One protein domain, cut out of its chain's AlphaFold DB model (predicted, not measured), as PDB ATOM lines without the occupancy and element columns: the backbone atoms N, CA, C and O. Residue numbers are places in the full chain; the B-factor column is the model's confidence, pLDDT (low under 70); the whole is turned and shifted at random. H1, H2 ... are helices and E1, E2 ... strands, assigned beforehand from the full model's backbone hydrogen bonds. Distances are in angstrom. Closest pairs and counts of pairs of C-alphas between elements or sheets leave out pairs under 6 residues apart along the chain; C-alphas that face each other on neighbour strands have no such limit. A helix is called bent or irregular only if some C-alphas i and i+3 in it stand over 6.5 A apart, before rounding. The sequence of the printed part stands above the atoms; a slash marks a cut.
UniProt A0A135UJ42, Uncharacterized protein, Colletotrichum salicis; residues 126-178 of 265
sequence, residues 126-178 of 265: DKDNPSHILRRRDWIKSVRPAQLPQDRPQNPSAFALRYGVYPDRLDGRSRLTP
ATOM      1  N   ASP A 126      35.197 -18.700 -18.315       75.81
ATOM      2  CA  ASP A 126      34.807 -18.178 -17.022       75.81
ATOM      3  C   ASP A 126      33.448 -18.779 -16.634       75.81
ATOM      4  O   ASP A 126      32.520 -18.845 -17.443       75.81
ATOM      5  N   LYS A 127      33.348 -19.261 -15.393       75.62
ATOM      6  CA  LYS A 127      32.116 -19.870 -14.879       75.62
ATOM      7  C   LYS A 127      31.020 -18.827 -14.709       75.62
ATOM      8  O   LYS A 127      29.851 -19.152 -14.902       75.62
ATOM      9  N   ASP A 128      31.413 -17.604 -14.368       76.00
ATOM     10  CA  ASP A 128      30.490 -16.512 -14.071       76.00
ATOM     11  C   ASP A 128      30.120 -15.724 -15.334       76.00
ATOM     12  O   ASP A 128      29.055 -15.108 -15.405       76.00
ATOM     13  N   ASN A 129      30.962 -15.783 -16.371       70.75
ATOM     14  CA  ASN A 129      30.703 -15.149 -17.654       70.75
ATOM     15  C   ASN A 129      31.172 -16.032 -18.828       70.75
ATOM     16  O   ASN A 129      32.302 -15.886 -19.292       70.75
ATOM     17  N   PRO A 130      30.309 -16.896 -19.394       68.50
ATOM     18  CA  PRO A 130      30.705 -17.852 -20.434       68.50
ATOM     19  C   PRO A 130      31.167 -17.196 -21.747       68.50
ATOM     20  O   PRO A 130      31.734 -17.871 -22.606       68.50
ATOM     21  N   SER A 131      30.940 -15.886 -21.914       63.72
ATOM     22  CA  SER A 131      31.469 -15.108 -23.042       63.72
ATOM     23  C   SER A 131      32.938 -14.696 -22.871       63.72
ATOM     24  O   SER A 131      33.572 -14.294 -23.849       63.72
ATOM     25  N   HIS A 132      33.487 -14.815 -21.658       59.00
ATOM     26  CA  HIS A 132      34.883 -14.540 -21.349       59.00
ATOM     27  C   HIS A 132      35.712 -15.824 -21.293       59.00
ATOM     28  O   HIS A 132      35.352 -16.828 -20.675       59.00
ATOM     29  N   ILE A 133      36.874 -15.760 -21.936       68.00
ATOM     30  CA  ILE A 133      37.883 -16.813 -21.911       68.00
ATOM     31  C   ILE A 133      38.977 -16.386 -20.933       68.00
ATOM     32  O   ILE A 133      39.679 -15.404 -21.164       68.00
ATOM     33  N   LEU A 134      39.143 -17.136 -19.845       71.12
ATOM     34  CA  LEU A 134      40.235 -16.938 -18.900       71.12
ATOM     35  C   LEU A 134      41.515 -17.564 -19.460       71.12
ATOM     36  O   LEU A 134      41.577 -18.767 -19.747       71.12
ATOM     37  N   ARG A 135      42.558 -16.740 -19.571       74.44
ATOM     38  CA  ARG A 135      43.906 -17.162 -19.958       74.44
ATOM     39  C   ARG A 135      44.646 -17.642 -18.710       74.44
ATOM     40  O   ARG A 135      44.935 -16.862 -17.803       74.44
ATOM     41  N   ARG A 136      44.934 -18.943 -18.616       70.19
ATOM     42  CA  ARG A 136      45.684 -19.478 -17.470       70.19
ATOM     43  C   ARG A 136      47.144 -19.049 -17.540       70.19
ATOM     44  O   ARG A 136      47.797 -19.242 -18.557       70.19
ATOM     45  N   ARG A 137      47.698 -18.592 -16.414       66.50
ATOM     46  CA  ARG A 137      49.131 -18.258 -16.287       66.50
ATOM     47  C   ARG A 137      50.059 -19.437 -16.619       66.50
ATOM     48  O   ARG A 137      51.153 -19.240 -17.127       66.50
ATOM     49  N   ASP A 138      49.577 -20.656 -16.404       69.25
ATOM     50  CA  ASP A 138      50.300 -21.910 -16.638       69.25
ATOM     51  C   ASP A 138      50.271 -22.399 -18.099       69.25
ATOM     52  O   ASP A 138      50.678 -23.528 -18.374       69.25
ATOM     53  N   TRP A 139      49.799 -21.585 -19.046       72.38
ATOM     54  CA  TRP A 139      49.684 -21.950 -20.465       72.38
ATOM     55  C   TRP A 139      51.006 -22.410 -21.106       72.38
ATOM     56  O   TRP A 139      50.995 -23.218 -22.030       72.38
ATOM     57  N   ILE A 140      52.161 -21.989 -20.582       70.38
ATOM     58  CA  ILE A 140      53.480 -22.454 -21.046       70.38
ATOM     59  C   ILE A 140      53.612 -23.984 -20.904       70.38
ATOM     60  O   ILE A 140      54.303 -24.620 -21.689       70.38
ATOM     61  N   LYS A 141      52.896 -24.606 -19.955       72.06
ATOM     62  CA  LYS A 141      52.877 -26.070 -19.774       72.06
ATOM     63  C   LYS A 141      52.101 -26.809 -20.867       72.06
ATOM     64  O   LYS A 141      52.277 -28.014 -21.019       72.06
ATOM     65  N   SER A 142      51.201 -26.120 -21.566       70.75
ATOM     66  CA  SER A 142      50.431 -26.670 -22.693       70.75
ATOM     67  C   SER A 142      51.078 -26.403 -24.045       70.75
ATOM     68  O   SER A 142      50.707 -27.038 -25.025       70.75
ATOM     69  N   VAL A 143      52.027 -25.473 -24.102       76.88
ATOM     70  CA  VAL A 143      52.692 -25.096 -25.340       76.88
ATOM     71  C   VAL A 143      53.904 -25.979 -25.576       76.88
ATOM     72  O   VAL A 143      54.716 -26.205 -24.681       76.88
ATOM     73  N   ARG A 144      54.048 -26.437 -26.815       85.88
ATOM     74  CA  ARG A 144      55.222 -27.162 -27.294       85.88
ATOM     75  C   ARG A 144      55.662 -26.612 -28.645       85.88
ATOM     76  O   ARG A 144      54.815 -26.118 -29.381       85.88
ATOM     77  N   PRO A 145      56.937 -26.754 -29.017       88.19
ATOM     78  CA  PRO A 145      57.383 -26.545 -30.389       88.19
ATOM     79  C   PRO A 145      56.515 -27.294 -31.415       88.19
ATOM     80  O   PRO A 145      56.182 -28.469 -31.220       88.19
ATOM     81  N   ALA A 146      56.185 -26.636 -32.530       86.38
ATOM     82  CA  ALA A 146      55.426 -27.217 -33.640       86.38
ATOM     83  C   ALA A 146      56.305 -28.117 -34.533       86.38
ATOM     84  O   ALA A 146      56.505 -27.853 -35.718       86.38
ATOM     85  N   GLN A 147      56.915 -29.138 -33.931       85.38
ATOM     86  CA  GLN A 147      57.881 -30.031 -34.580       85.38
ATOM     87  C   GLN A 147      57.316 -31.429 -34.863       85.38
ATOM     88  O   GLN A 147      57.991 -32.244 -35.500       85.38
ATOM     89  N   LEU A 148      56.090 -31.725 -34.418       82.44
ATOM     90  CA  LEU A 148      55.481 -33.030 -34.648       82.44
ATOM     91  C   LEU A 148      55.034 -33.161 -36.113       82.44
ATOM     92  O   LEU A 148      54.680 -32.170 -36.758       82.44
ATOM     93  N   PRO A 149      54.985 -34.389 -36.665       80.62
ATOM     94  CA  PRO A 149      54.494 -34.614 -38.025       80.62
ATOM     95  C   PRO A 149      53.096 -34.029 -38.281       80.62
ATOM     96  O   PRO A 149      52.832 -33.564 -39.388       80.62
ATOM     97  N   GLN A 150      52.238 -34.003 -37.254       80.19
ATOM     98  CA  GLN A 150      50.878 -33.454 -37.308       80.19
ATOM     99  C   GLN A 150      50.812 -31.927 -37.464       80.19
ATOM    100  O   GLN A 150      49.783 -31.410 -37.891       80.19
ATOM    101  N   ASP A 151      51.895 -31.204 -37.162       81.38
ATOM    102  CA  ASP A 151      51.925 -29.742 -37.277       81.38
ATOM    103  C   ASP A 151      52.288 -29.289 -38.698       81.38
ATOM    104  O   ASP A 151      51.926 -28.191 -39.115       81.38
ATOM    105  N   ARG A 152      52.975 -30.139 -39.479       80.00
ATOM    106  CA  ARG A 152      53.438 -29.814 -40.842       80.00
ATOM    107  C   ARG A 152      52.330 -29.306 -41.776       80.00
ATOM    108  O   ARG A 152      52.600 -28.340 -42.490       80.00
ATOM    109  N   PRO A 153      51.108 -29.880 -41.788       80.50
ATOM    110  CA  PRO A 153      50.019 -29.394 -42.636       80.50
ATOM    111  C   PRO A 153      49.574 -27.963 -42.315       80.50
ATOM    112  O   PRO A 153      48.989 -27.312 -43.173       80.50
ATOM    113  N   GLN A 154      49.849 -27.467 -41.105       74.50
ATOM    114  CA  GLN A 154      49.475 -26.114 -40.686       74.50
ATOM    115  C   GLN A 154      50.488 -25.052 -41.130       74.50
ATOM    116  O   GLN A 154      50.239 -23.873 -40.915       74.50
ATOM    117  N   ASN A 155      51.607 -25.450 -41.749       75.94
ATOM    118  CA  ASN A 155      52.697 -24.567 -42.173       75.94
ATOM    119  C   ASN A 155      53.170 -23.619 -41.044       75.94
ATOM    120  O   ASN A 155      52.962 -22.408 -41.127       75.94
ATOM    121  N   PRO A 156      53.766 -24.162 -39.962       81.38
ATOM    122  CA  PRO A 156      54.074 -23.388 -38.766       81.38
ATOM    123  C   PRO A 156      55.064 -22.243 -39.033       81.38
ATOM    124  O   PRO A 156      56.075 -22.438 -39.712       81.38
ATOM    125  N   SER A 157      54.810 -21.070 -38.444       76.50
ATOM    126  CA  SER A 157      55.729 -19.922 -38.476       76.50
ATOM    127  C   SER A 157      57.041 -20.208 -37.733       76.50
ATOM    128  O   SER A 157      57.118 -21.119 -36.905       76.50
ATOM    129  N   ALA A 158      58.079 -19.391 -37.953       80.25
ATOM    130  CA  ALA A 158      59.353 -19.532 -37.236       80.25
ATOM    131  C   ALA A 158      59.178 -19.468 -35.704       80.25
ATOM    132  O   ALA A 158      59.797 -20.235 -34.963       80.25
ATOM    133  N   PHE A 159      58.273 -18.609 -35.225       81.00
ATOM    134  CA  PHE A 159      57.894 -18.558 -33.813       81.00
ATOM    135  C   PHE A 159      57.107 -19.795 -33.377       81.00
ATOM    136  O   PHE A 159      57.345 -20.292 -32.280       81.00
ATOM    137  N   ALA A 160      56.226 -20.346 -34.214       83.12
ATOM    138  CA  ALA A 160      55.523 -21.589 -33.900       83.12
ATOM    139  C   ALA A 160      56.462 -22.803 -33.821       83.12
ATOM    140  O   ALA A 160      56.270 -23.692 -32.992       83.12
ATOM    141  N   LEU A 161      57.548 -22.822 -34.593       83.44
ATOM    142  CA  LEU A 161      58.584 -23.850 -34.457       83.44
ATOM    143  C   LEU A 161      59.309 -23.797 -33.103       83.44
ATOM    144  O   LEU A 161      59.886 -24.802 -32.698       83.44
ATOM    145  N   ARG A 162      59.274 -22.659 -32.395       85.12
ATOM    146  CA  ARG A 162      59.886 -22.477 -31.065       85.12
ATOM    147  C   ARG A 162      58.871 -22.588 -29.928       85.12
ATOM    148  O   ARG A 162      59.153 -23.200 -28.905       85.12
ATOM    149  N   TYR A 163      57.691 -22.011 -30.125       83.19
ATOM    150  CA  TYR A 163      56.666 -21.791 -29.104       83.19
ATOM    151  C   TYR A 163      55.293 -22.335 -29.506       83.19
ATOM    152  O   TYR A 163      54.280 -21.892 -28.979       83.19
ATOM    153  N   GLY A 164      55.232 -23.239 -30.473       85.12
ATOM    154  CA  GLY A 164      54.003 -23.905 -30.891       85.12
ATOM    155  C   GLY A 164      53.061 -23.076 -31.744       85.12
ATOM    156  O   GLY A 164      52.986 -21.849 -31.641       85.12
ATOM    157  N   VAL A 165      52.300 -23.784 -32.579       82.06
ATOM    158  CA  VAL A 165      51.071 -23.232 -33.147       82.06
ATOM    159  C   VAL A 165      50.059 -23.158 -32.020       82.06
ATOM    160  O   VAL A 165      49.933 -24.087 -31.219       82.06
ATOM    161  N   TYR A 166      49.354 -22.042 -31.928       81.06
ATOM    162  CA  TYR A 166      48.338 -21.919 -30.899       81.06
ATOM    163  C   TYR A 166      47.091 -22.746 -31.275       81.06
ATOM    164  O   TYR A 166      46.677 -22.684 -32.431       81.06
ATOM    165  N   PRO A 167      46.454 -23.488 -30.344       72.62
ATOM    166  CA  PRO A 167      45.428 -24.486 -30.685       72.62
ATOM    167  C   PRO A 167      44.207 -23.987 -31.475       72.62
ATOM    168  O   PRO A 167      43.576 -24.770 -32.177       72.62
ATOM    169  N   ASP A 168      43.841 -22.706 -31.363       71.81
ATOM    170  CA  ASP A 168      42.705 -22.117 -32.092       71.81
ATOM    171  C   ASP A 168      43.067 -21.520 -33.456       71.81
ATOM    172  O   ASP A 168      42.195 -21.049 -34.194       71.81
ATOM    173  N   ARG A 169      44.351 -21.561 -33.808       73.56
ATOM    174  CA  ARG A 169      44.869 -20.974 -35.030       73.56
ATOM    175  C   ARG A 169      45.013 -22.033 -36.107       73.56
ATOM    176  O   ARG A 169      45.709 -23.026 -35.965       73.56
ATOM    177  N   LEU A 170      44.373 -21.763 -37.237       71.38
ATOM    178  CA  LEU A 170      44.462 -22.572 -38.453       71.38
ATOM    179  C   LEU A 170      45.446 -21.976 -39.473       71.38
ATOM    180  O   LEU A 170      45.394 -22.321 -40.649       71.38
ATOM    181  N   ASP A 171      46.230 -20.977 -39.078       72.25
ATOM    182  CA  ASP A 171      47.199 -20.274 -39.927       72.25
ATOM    183  C   ASP A 171      48.656 -20.607 -39.564       72.25
ATOM    184  O   ASP A 171      49.570 -19.946 -40.048       72.25
ATOM    185  N   GLY A 172      48.880 -21.605 -38.700       75.50
ATOM    186  CA  GLY A 172      50.223 -22.060 -38.332       75.50
ATOM    187  C   GLY A 172      51.002 -21.086 -37.448       75.50
ATOM    188  O   GLY A 172      52.195 -21.279 -37.215       75.50
ATOM    189  N   ARG A 173      50.380 -20.019 -36.941       79.44
ATOM    190  CA  ARG A 173      51.092 -18.997 -36.166       79.44
ATOM    191  C   ARG A 173      51.071 -19.292 -34.670       79.44
ATOM    192  O   ARG A 173      50.099 -19.798 -34.107       79.44
ATOM    193  N   SER A 174      52.153 -18.899 -34.004       83.44
ATOM    194  CA  SER A 174      52.164 -18.741 -32.550       83.44
ATOM    195  C   SER A 174      51.522 -17.407 -32.176       83.44
ATOM    196  O   SER A 174      51.693 -16.426 -32.904       83.44
ATOM    197  N   ARG A 175      50.878 -17.327 -31.006       83.94
ATOM    198  CA  ARG A 175      50.481 -16.042 -30.392       83.94
ATOM    199  C   ARG A 175      51.683 -15.154 -30.054       83.94
ATOM    200  O   ARG A 175      51.540 -13.952 -29.886       83.94
ATOM    201  N   LEU A 176      52.880 -15.740 -30.015       81.75
ATOM    202  CA  LEU A 176      54.135 -15.016 -29.824       81.75
ATOM    203  C   LEU A 176      54.771 -14.529 -31.128       81.75
ATOM    204  O   LEU A 176      55.868 -13.994 -31.091       81.75
ATOM    205  N   THR A 177      54.137 -14.754 -32.281       78.94
ATOM    206  CA  THR A 177      54.656 -14.227 -33.549       78.94
ATOM    207  C   THR A 177      54.462 -12.703 -33.569       78.94
ATOM    208  O   THR A 177      53.363 -12.264 -33.212       78.94
ATOM    209  N   PRO A 178      55.440 -11.908 -34.044       74.62
ATOM    210  CA  PRO A 178      55.303 -10.458 -34.173       74.62
ATOM    211  C   PRO A 178      53.987 -10.064 -34.854       74.62
ATOM    212  O   PRO A 178      53.628 -10.596 -35.914       74.62
TER     213      PRO A 178
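What this domain is: This is residues 126 to 178 of the 265 residues of an uncharacterized protein of Colletotrichum salicis (UniProt A0A135UJ42). With little regular structure, this is a body of loops holding the short helices H2 and H3, from which H1 and E1 lead away as a thin arm; residues 127 to 133 stick out at its far end. The printed part has 53 residues, with E1, H1, H2 and H3 in that order; the class is mostly helix, but named elements hold only 18 residues. It is loose, with a radius of gyration of the C-alphas of 12.6 A, and elongated, spanning 38 by 23 by 20 A.

How they stand to each other: H2, residues 149 to 154, is apart from H3, residues 160 to 163, and from H1, residues 137 to 141. E1, residues 133 to 135, meets H1 only through their link and pairs with no named strand. O i to N i+4 pairs within hydrogen-bond range are 0 of 1 in H1 and 0 of 2 in H2, against 1 of 2 and 2 of 3 for i+3; H3 is too short for an i+4 pair.

Where its parts are: H2 measures 10.2 A from C-alpha 149 at (54.494, -34.614, -38.025); H1 measures 9.3 A, E1 6.3 A and H3 4.9 A, ending at C-alpha 163 (56.666, -21.791, -29.104). H1 is irregular, with C-alphas 137 and 140 7.7 A apart, and H2 only just, with C-alphas 150 and 153 6.8 A apart.

The domain as a whole: The farthest C-alphas, of Asp 128 and Pro 149, are 38.4 A apart. The printed part has no cut, and no link is long. Residues 130 to 133 and 137 to 138 have pLDDT under 70.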